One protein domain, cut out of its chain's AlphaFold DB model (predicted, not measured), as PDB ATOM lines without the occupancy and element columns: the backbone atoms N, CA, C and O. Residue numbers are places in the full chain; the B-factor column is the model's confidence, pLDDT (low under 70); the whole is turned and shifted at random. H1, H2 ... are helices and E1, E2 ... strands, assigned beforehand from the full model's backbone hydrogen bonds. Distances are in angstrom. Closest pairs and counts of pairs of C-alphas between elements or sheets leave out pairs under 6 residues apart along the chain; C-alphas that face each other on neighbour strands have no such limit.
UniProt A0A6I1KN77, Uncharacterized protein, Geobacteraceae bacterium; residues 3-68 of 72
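This is residues 3 to 68 of the 72 residues of an uncharacterized protein of Geobacteraceae bacterium (UniProt A0A6I1KN77). A small sheet of three strands, a meander in which each strand is the antiparallel neighbour of the one before, has a helical hairpin packed on one face, with the other face bare. H2 crosses over the strands, and H1 runs beside it near the end of E1, touching the sheet much less than H2 does; together they make two layers, helices on one face of a sheet. The printed part has 66 residues with three named strands and two named helices, in the order E1 E2 E3 H1 H2, and its class is mixed, helices and strands. The sheet order is E1 - E2 - E3, all antiparallel. The whole is compact and rounded, with a radius of gyration of the C-alphas of 10.8 A and spans of 27 by 27 by 17 A.

Residues 3 to 4 pair antiparallel with residues 10 to 11 of E1, which is residues 9 to 13 and starts at C-alpha 9 at (221.609, 360.884, 312.406). E2 is residues 17 to 21. E3, residues 24 to 29, measures 14.6 A from first to last C-alpha. H1, residues 36 to 47, measures 16.3 A and begins at C-alpha 36 at (199.876, 357.599, 320.939). H2, residues 51 to 66, measures 20.8 A and ends at C-alpha 66 at (214.071, 348.187, 313.884).

E1 and E2 form a hairpin, antiparallel at 169 degrees, with N 10 and O 20 within hydrogen-bond range at 2.8 A. E2 and E3 form a hairpin, antiparallel at 166 degrees, with N 19 and O 27 within hydrogen-bond range at 2.8 A. E1 and E3 are the edge strands. H2 is on the sheet at a height of 8.8 A over it and runs across the strands, at 87 degrees to E2 on the local plane. It lies over E2, E3 and, only just, E1, on which 3 of its C-alphas fall. The closest C-alphas of H2 and E3 are those of Thr 62 and Val 27, 6.6 A apart. H1 is on the sheet too, and its closest C-alpha to E1 is that of Leu 42, 7.3 A from that of Tyr 13. H1 and H2 form a helical hairpin: they touch, closest at the C-alphas of Ala 45 and Glu 53, 5.6 A apart. They run opposite ways at a shallow tilt of 25 degrees. In H1 and H2 every O i to N i+4 pair is within hydrogen-bond range.

The two C-alphas farthest apart are those of His 48 and Asn 68, at 30.5 A. The printed part has no cut. The links E1 to E2, E2 to E3 and H1 to H2 are tight, and the link E3 to H1 is short, with 6 residues. The mean pLDDT of the printed part is 84.2, and residues 66 to 68 are under 70.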
ATOM      1  N   CYS A   3     216.092 367.868 313.697       90.19
ATOM      2  CA  CYS A   3     217.374 367.830 314.387       90.19
ATOM      3  C   CYS A   3     218.375 367.033 313.559       90.19
ATOM      4  O   CYS A   3     218.080 365.930 313.097       90.19
ATOM      5  N   GLU A   4     219.557 367.609 313.381       91.56
ATOM      6  CA  GLU A   4     220.709 366.964 312.761       91.56
ATOM      7  C   GLU A   4     221.783 366.780 313.822       91.56
ATOM      8  O   GLU A   4     222.113 367.713 314.555       91.56
ATOM      9  N   TYR A   5     222.301 365.563 313.925       87.88
ATOM     10  CA  TYR A   5     223.277 365.188 314.932       87.88
ATOM     11  C   TYR A   5     224.640 364.929 314.286       87.88
ATOM     12  O   TYR A   5     224.744 364.523 313.128       87.88
ATOM     13  N   ASN A   6     225.705 365.126 315.065       87.19
ATOM     14  CA  ASN A   6     227.090 365.020 314.589       87.19
ATOM     15  C   ASN A   6     227.484 363.616 314.094       87.19
ATOM     16  O   ASN A   6     228.488 363.470 313.405       87.19
ATOM     17  N   ASP A   7     226.718 362.583 314.443       85.00
ATOM     18  CA  ASP A   7     226.906 361.200 313.999       85.00
ATOM     19  C   ASP A   7     226.182 360.879 312.679       85.00
ATOM     20  O   ASP A   7     226.096 359.716 312.284       85.00
ATOM     21  N   GLY A   8     225.653 361.898 311.992       84.31
ATOM     22  CA  GLY A   8     224.937 361.748 310.726       84.31
ATOM     23  C   GLY A   8     223.510 361.220 310.883       84.31
ATOM     24  O   GLY A   8     222.858 360.929 309.879       84.31
ATOM     25  N   LEU A   9     223.021 361.092 312.122       87.44
ATOM     26  CA  LEU A   9     221.609 360.884 312.406       87.44
ATOM     27  C   LEU A   9     220.858 362.188 312.129       87.44
ATOM     28  O   LEU A   9     221.291 363.275 312.514       87.44
ATOM     29  N   MET A  10     219.700 362.076 311.503       90.62
ATOM     30  CA  MET A  10     218.786 363.185 311.308       90.62
ATOM     31  C   MET A  10     217.369 362.716 311.617       90.62
ATOM     32  O   MET A  10     216.904 361.697 311.109       90.62
ATOM     33  N   VAL A  11     216.691 363.476 312.469       90.81
ATOM     34  CA  VAL A  11     215.324 363.202 312.908       90.81
ATOM     35  C   VAL A  11     214.465 364.385 312.505       90.81
ATOM     36  O   VAL A  11     214.766 365.533 312.831       90.81
ATOM     37  N   SER A  12     213.391 364.123 311.775       90.69
ATOM     38  CA  SER A  12     212.417 365.130 311.383       90.69
ATOM     39  C   SER A  12     211.027 364.692 311.805       90.69
ATOM     40  O   SER A  12     210.595 363.583 311.504       90.69
ATOM     41  N   TYR A  13     210.332 365.591 312.494       89.00
ATOM     42  CA  TYR A  13     208.976 365.374 312.966       89.00
ATOM     43  C   TYR A  13     208.107 366.586 312.636       89.00
ATOM     44  O   TYR A  13     208.379 367.705 313.071       89.00
ATOM     45  N   SER A  14     207.076 366.379 311.823       85.62
ATOM     46  CA  SER A  14     206.121 367.427 311.411       85.62
ATOM     47  C   SER A  14     204.692 366.889 311.283       85.62
ATOM     48  O   SER A  14     203.892 367.403 310.509       85.62
ATOM     49  N   GLY A  15     204.393 365.818 312.020       84.62
ATOM     50  CA  GLY A  15     203.267 364.921 311.778       84.62
ATOM     51  C   GLY A  15     203.814 363.517 311.537       84.62
ATOM     52  O   GLY A  15     203.835 362.722 312.471       84.62
ATOM     53  N   PRO A  16     204.339 363.216 310.337       88.12
ATOM     54  CA  PRO A  16     205.134 362.013 310.138       88.12
ATOM     55  C   PRO A  16     206.486 362.125 310.858       88.12
ATOM     56  O   PRO A  16     207.098 363.203 310.899       88.12
ATOM     57  N   LEU A  17     206.949 360.997 311.396       89.25
ATOM     58  CA  LEU A  17     208.286 360.822 311.948       89.25
ATOM     59  C   LEU A  17     209.190 360.224 310.873       89.25
ATOM     60  O   LEU A  17     208.921 359.153 310.329       89.25
ATOM     61  N   ARG A  18     210.293 360.910 310.591       90.25
ATOM     62  CA  ARG A  18     211.327 360.446 309.672       90.25
ATOM     63  C   ARG A  18     212.673 360.438 310.375       90.25
ATOM     64  O   ARG A  18     213.142 361.483 310.821       90.25
ATOM     65  N   ILE A  19     213.299 359.271 310.421       88.94
ATOM     66  CA  ILE A  19     214.622 359.054 310.998       88.94
ATOM     67  C   ILE A  19     215.530 358.534 309.888       88.94
ATOM     68  O   ILE A  19     215.262 357.504 309.266       88.94
ATOM     69  N   THR A  20     216.612 359.256 309.629       87.69
ATOM     70  CA  THR A  20     217.603 358.918 308.604       87.69
ATOM     71  C   THR A  20     218.989 358.885 309.224       87.69
ATOM     72  O   THR A  20     219.285 359.701 310.095       87.69
ATOM     73  N   LYS A  21     219.856 357.979 308.775       82.75
ATOM     74  CA  LYS A  21     221.267 357.955 309.181       82.75
ATOM     75  C   LYS A  21     222.125 357.837 307.930       82.75
ATOM     76  O   LYS A  21     222.012 356.868 307.188       82.75
ATOM     77  N   GLY A  22     222.951 358.848 307.665       79.25
ATOM     78  CA  GLY A  22     223.634 358.957 306.373       79.25
ATOM     79  C   GLY A  22     222.641 359.164 305.220       79.25
ATOM     80  O   GLY A  22     221.764 360.021 305.311       79.25
ATOM     81  N   ASN A  23     222.773 358.383 304.143       70.50
ATOM     82  CA  ASN A  23     221.898 358.475 302.962       70.50
ATOM     83  C   ASN A  23     220.656 357.572 303.036       70.50
ATOM     84  O   ASN A  23     219.814 357.621 302.139       70.50
ATOM     85  N   GLU A  24     220.531 356.755 304.083       70.88
ATOM     86  CA  GLU A  24     219.467 355.763 304.209       70.88
ATOM     87  C   GLU A  24     218.378 356.233 305.179       70.88
ATOM     88  O   GLU A  24     218.634 356.852 306.221       70.88
ATOM     89  N   VAL A  25     217.124 355.966 304.805       71.19
ATOM     90  CA  VAL A  25     215.974 356.158 305.690       71.19
ATOM     91  C   VAL A  25     215.846 354.902 306.536       71.19
ATOM     92  O   VAL A  25     215.472 353.860 306.013       71.19
ATOM     93  N   ASN A  26     216.138 355.018 307.830       75.62
ATOM     94  CA  ASN A  26     216.020 353.894 308.756       75.62
ATOM     95  C   ASN A  26     214.566 353.670 309.157       75.62
ATOM     96  O   ASN A  26     214.097 352.540 309.198       75.62
ATOM     97  N   VAL A  27     213.847 354.756 309.452       84.44
ATOM     98  CA  VAL A  27     212.457 354.683 309.899       84.44
ATOM     99  C   VAL A  27     211.652 355.810 309.274       84.44
ATOM    100  O   VAL A  27     212.049 356.979 309.287       84.44
ATOM    101  N   PHE A  28     210.489 355.452 308.749       88.31
ATOM    102  CA  PHE A  28     209.470 356.394 308.322       88.31
ATOM    103  C   PHE A  28     208.114 355.919 308.836       88.31
ATOM    104  O   PHE A  28     207.680 354.823 308.492       88.31
ATOM    105  N   LEU A  29     207.461 356.742 309.654       87.44
ATOM    106  CA  LEU A  29     206.135 356.477 310.204       87.44
ATOM    107  C   LEU A  29     205.213 357.650 309.916       87.44
ATOM    108  O   LEU A  29     205.580 358.809 310.141       87.44
ATOM    109  N   ASN A  30     203.999 357.357 309.458       87.50
ATOM    110  CA  ASN A  30     202.962 358.377 309.364       87.50
ATOM    111  C   ASN A  30     202.421 358.703 310.758       87.50
ATOM    112  O   ASN A  30     202.514 357.891 311.671       87.50
ATOM    113  N   ALA A  31     201.814 359.879 310.916       83.44
ATOM    114  CA  ALA A  31     201.279 360.338 312.202       83.44
ATOM    115  C   ALA A  31     200.269 359.364 312.842       83.44
ATOM    116  O   ALA A  31     200.157 359.317 314.067       83.44
ATOM    117  N   ASP A  32     199.541 358.615 312.009       85.50
ATOM    118  CA  ASP A  32     198.536 357.631 312.425       85.50
ATOM    119  C   ASP A  32     199.147 356.265 312.781       85.50
ATOM    120  O   ASP A  32     198.542 355.501 313.528       85.50
ATOM    121  N   ASP A  33     200.357 355.979 312.288       85.31
ATOM    122  CA  ASP A  33     201.096 354.737 312.557       85.31
ATOM    123  C   ASP A  33     201.968 354.844 313.821       85.31
ATOM    124  O   ASP A  33     202.493 353.843 314.310       85.31
ATOM    125  N   ILE A  34     202.154 356.059 314.351       83.69
ATOM    126  CA  ILE A  34     202.927 356.301 315.571       83.69
ATOM    127  C   ILE A  34     202.030 356.016 316.786       83.69
ATOM    128  O   ILE A  34     200.987 356.662 316.932       83.69
ATOM    129  N   PRO A  35     202.443 355.116 317.696       85.38
ATOM    130  CA  PRO A  35     201.741 354.883 318.953       85.38
ATOM    131  C   PRO A  35     201.489 356.188 319.721       85.38
ATOM    132  O   PRO A  35     202.354 357.061 319.778       85.38
ATOM    133  N   GLU A  36     200.310 356.332 320.330       86.44
ATOM    134  CA  GLU A  36     199.876 357.599 320.939       86.44
ATOM    135  C   GLU A  36     200.830 358.107 322.035       86.44
ATOM    136  O   GLU A  36     201.052 359.316 322.146       86.44
ATOM    137  N   ASN A  37     201.445 357.191 322.792       85.12
ATOM    138  CA  ASN A  37     202.462 357.506 323.795       85.12
ATOM    139  C   ASN A  37     203.694 358.167 323.155       85.12
ATOM    140  O   ASN A  37     204.058 359.276 323.533       85.12
ATOM    141  N   ILE A  38     204.252 357.555 322.108       86.50
ATOM    142  CA  ILE A  38     205.413 358.079 321.375       86.50
ATOM    143  C   ILE A  38     205.064 359.401 320.686       86.50
ATOM    144  O   ILE A  38     205.851 360.347 320.676       86.50
ATOM    145  N   ARG A  39     203.865 359.496 320.106       87.81
ATOM    146  CA  ARG A  39     203.412 360.707 319.417       87.81
ATOM    147  C   ARG A  39     203.332 361.902 320.366       87.81
ATOM    148  O   ARG A  39     203.672 363.012 319.956       87.81
ATOM    149  N   SER A  40     202.886 361.674 321.601       88.62
ATOM    150  CA  SER A  40     202.820 362.707 322.639       88.62
ATOM    151  C   SER A  40     204.218 363.206 323.005       88.62
ATOM    152  O   SER A  40     204.453 364.411 322.958       88.62
ATOM    153  N   GLU A  41     205.172 362.298 323.223       88.75
ATOM    154  CA  GLU A  41     206.566 362.652 323.526       88.75
ATOM    155  C   GLU A  41     207.254 363.391 322.367       88.75
ATOM    156  O   GLU A  41     207.910 364.412 322.573       88.75
ATOM    157  N   LEU A  42     207.051 362.947 321.120       87.94
ATOM    158  CA  LEU A  42     207.547 363.659 319.934       87.94
ATOM    159  C   LEU A  42     206.952 365.063 319.822       87.94
ATOM    160  O   LEU A  42     207.626 365.983 319.358       87.94
ATOM    161  N   HIS A  43     205.681 365.225 320.192       89.25
ATOM    162  CA  HIS A  43     205.013 366.517 320.155       89.25
ATOM    163  C   HIS A  43     205.550 367.460 321.231       89.25
ATOM    164  O   HIS A  43     205.848 368.607 320.909       89.25
ATOM    165  N   GLU A  44     205.746 366.986 322.461       89.81
ATOM    166  CA  GLU A  44     206.368 367.775 323.531       89.81
ATOM    167  C   GLU A  44     207.805 368.167 323.178       89.81
ATOM    168  O   GLU A  44     208.131 369.356 323.173       89.81
ATOM    169  N   ALA A  45     208.633 367.210 322.756       88.94
ATOM    170  CA  ALA A  45     210.000 367.485 322.320       88.94
ATOM    171  C   ALA A  45     210.038 368.505 321.167       88.94
ATOM    172  O   ALA A  45     210.910 369.379 321.124       88.94
ATOM    173  N   ALA A  46     209.057 368.433 320.256       88.19
ATOM    174  CA  ALA A  46     208.913 369.379 319.157       88.19
ATOM    175  C   ALA A  46     208.449 370.778 319.578       88.19
ATOM    176  O   ALA A  46     208.858 371.763 318.962       88.19
ATOM    177  N   LEU A  47     207.601 370.873 320.603       89.12
ATOM    178  CA  LEU A  47     207.148 372.141 321.177       89.12
ATOM    179  C   LEU A  47     208.269 372.853 321.941       89.12
ATOM    180  O   LEU A  47     208.339 374.081 321.916       89.12
ATOM    181  N   HIS A  48     209.149 372.093 322.595       88.75
ATOM    182  CA  HIS A  48     210.256 372.616 323.396       88.75
ATOM    183  C   HIS A  48     211.565 372.819 322.617       88.75
ATOM    184  O   HIS A  48     212.559 373.235 323.209       88.75
ATOM    185  N   ASP A  49     211.577 372.536 321.309       84.50
ATOM    186  CA  ASP A  49     212.777 372.545 320.455       84.50
ATOM    187  C   ASP A  49     213.947 371.735 321.058       84.50
ATOM    188  O   ASP A  49     215.130 372.058 320.920       84.50
ATOM    189  N   ASN A  50     213.610 370.646 321.762       88.38
ATOM    190  CA  ASN A  50     214.570 369.818 322.477       88.38
ATOM    191  C   ASN A  50     215.082 368.670 321.596       88.38
ATOM    192  O   ASN A  50     214.541 367.563 321.577       88.38
ATOM    193  N   CYS A  51     216.193 368.908 320.895       89.12
ATOM    194  CA  CYS A  51     216.845 367.865 320.102       89.12
ATOM    195  C   CYS A  51     217.377 366.685 320.932       89.12
ATOM    196  O   CYS A  51     217.595 365.613 320.368       89.12
ATOM    197  N   GLY A  52     217.600 366.837 322.241       88.50
ATOM    198  CA  GLY A  52     218.003 365.728 323.107       88.50
ATOM    199  C   GLY A  52     216.874 364.713 323.283       88.50
ATOM    200  O   GLY A  52     217.068 363.525 323.036       88.50
ATOM    201  N   GLU A  53     215.680 365.200 323.616       88.19
ATOM    202  CA  GLU A  53     214.474 364.370 323.727       88.19
ATOM    203  C   GLU A  53     214.080 363.770 322.381       88.19
ATOM    204  O   GLU A  53     213.845 362.567 322.290       88.19
ATOM    205  N   LEU A  54     214.126 364.562 321.304       88.19
ATOM    206  CA  LEU A  54     213.808 364.071 319.962       88.19
ATOM    207  C   LEU A  54     214.721 362.901 319.544       88.19
ATOM    208  O   LEU A  54     214.274 361.980 318.862       88.19
ATOM    209  N   ARG A  55     215.993 362.915 319.973       89.19
ATOM    210  CA  ARG A  55     216.949 361.822 319.736       89.19
ATOM    211  C   ARG A  55     216.567 360.573 320.515       89.19
ATOM    212  O   ARG A  55     216.644 359.479 319.963       89.19
ATOM    213  N   HIS A  56     216.199 360.747 321.781       89.12
ATOM    214  CA  HIS A  56     215.852 359.652 322.678       89.12
ATOM    215  C   HIS A  56     214.616 358.905 322.174       89.12
ATOM    216  O   HIS A  56     214.683 357.702 321.941       89.12
ATOM    217  N   VAL A  57     213.545 359.642 321.866       87.44
ATOM    218  CA  VAL A  57     212.303 359.067 321.337       87.44
ATOM    219  C   VAL A  57     212.533 358.422 319.968       87.44
ATOM    220  O   VAL A  57     212.026 357.341 319.685       87.44
ATOM    221  N   ALA A  58     213.353 359.037 319.107       84.69
ATOM    222  CA  ALA A  58     213.710 358.444 317.821       84.69
ATOM    223  C   ALA A  58     214.486 357.123 317.964       84.69
ATOM    224  O   ALA A  58     214.265 356.199 317.179       84.69
ATOM    225  N   GLN A  59     215.385 357.018 318.947       84.75
ATOM    226  CA  GLN A  59     216.075 355.765 319.257       84.75
ATOM    227  C   GLN A  59     215.098 354.712 319.763       84.75
ATOM    228  O   GLN A  59     215.101 353.615 319.226       84.75
ATOM    229  N   GLU A  60     214.201 355.064 320.681       85.69
ATOM    230  CA  GLU A  60     213.192 354.133 321.191       85.69
ATOM    231  C   GLU A  60     212.284 353.598 320.074       85.69
ATOM    232  O   GLU A  60     212.081 352.391 319.948       85.69
ATOM    233  N   VAL A  61     211.818 354.474 319.176       83.50
ATOM    234  CA  VAL A  61     211.061 354.071 317.980       83.50
ATOM    235  C   VAL A  61     211.879 353.140 317.090       83.50
ATOM    236  O   VAL A  61     211.361 352.138 316.597       83.50
ATOM    237  N   THR A  62     213.148 353.473 316.856       80.06
ATOM    238  CA  THR A  62     214.033 352.655 316.021       80.06
ATOM    239  C   THR A  62     214.323 351.312 316.679       80.06
ATOM    240  O   THR A  62     214.406 350.323 315.970       80.06
ATOM    241  N   ASP A  63     214.407 351.224 318.000       80.00
ATOM    242  CA  ASP A  63     214.623 349.961 318.702       80.00
ATOM    243  C   ASP A  63     213.360 349.090 318.657       80.00
ATOM    244  O   ASP A  63     213.445 347.895 318.371       80.00
ATOM    245  N   ILE A  64     212.172 349.677 318.845       77.19
ATOM    246  CA  ILE A  64     210.884 348.965 318.778       77.19
ATOM    247  C   ILE A  64     210.599 348.456 317.356       77.19
ATOM    248  O   ILE A  64     210.191 347.306 317.167       77.19
ATOM    249  N   ILE A  65     210.797 349.306 316.346       72.38
ATOM    250  CA  ILE A  65     210.466 348.985 314.951       72.38
ATOM    251  C   ILE A  65     211.626 348.298 314.241       72.38
ATOM    252  O   ILE A  65     211.413 347.315 313.537       72.38
ATOM    253  N   GLY A  66     212.852 348.765 314.447       60.72
ATOM    254  CA  GLY A  66     214.071 348.187 313.884       60.72
ATOM    255  C   GLY A  66     214.381 346.793 314.425       60.72
ATOM    256  O   GLY A  66     214.886 345.978 313.665       60.72
ATOM    257  N   SER A  67     213.954 346.431 315.644       53.00
ATOM    258  CA  SER A  67     213.978 345.021 316.085       53.00
ATOM    259  C   SER A  67     213.110 344.090 315.214       53.00
ATOM    260  O   SER A  67     213.239 342.872 315.313       53.00
ATOM    261  N   ASN A  68     212.238 344.635 314.354       44.88
ATOM    262  CA  ASN A  68     211.460 343.892 313.356       44.88
ATOM    263  C   ASN A  68     211.992 344.028 311.915       44.88
ATOM    264  O   ASN A  68     211.391 343.461 311.001       44.88
TER     265      ASN A  68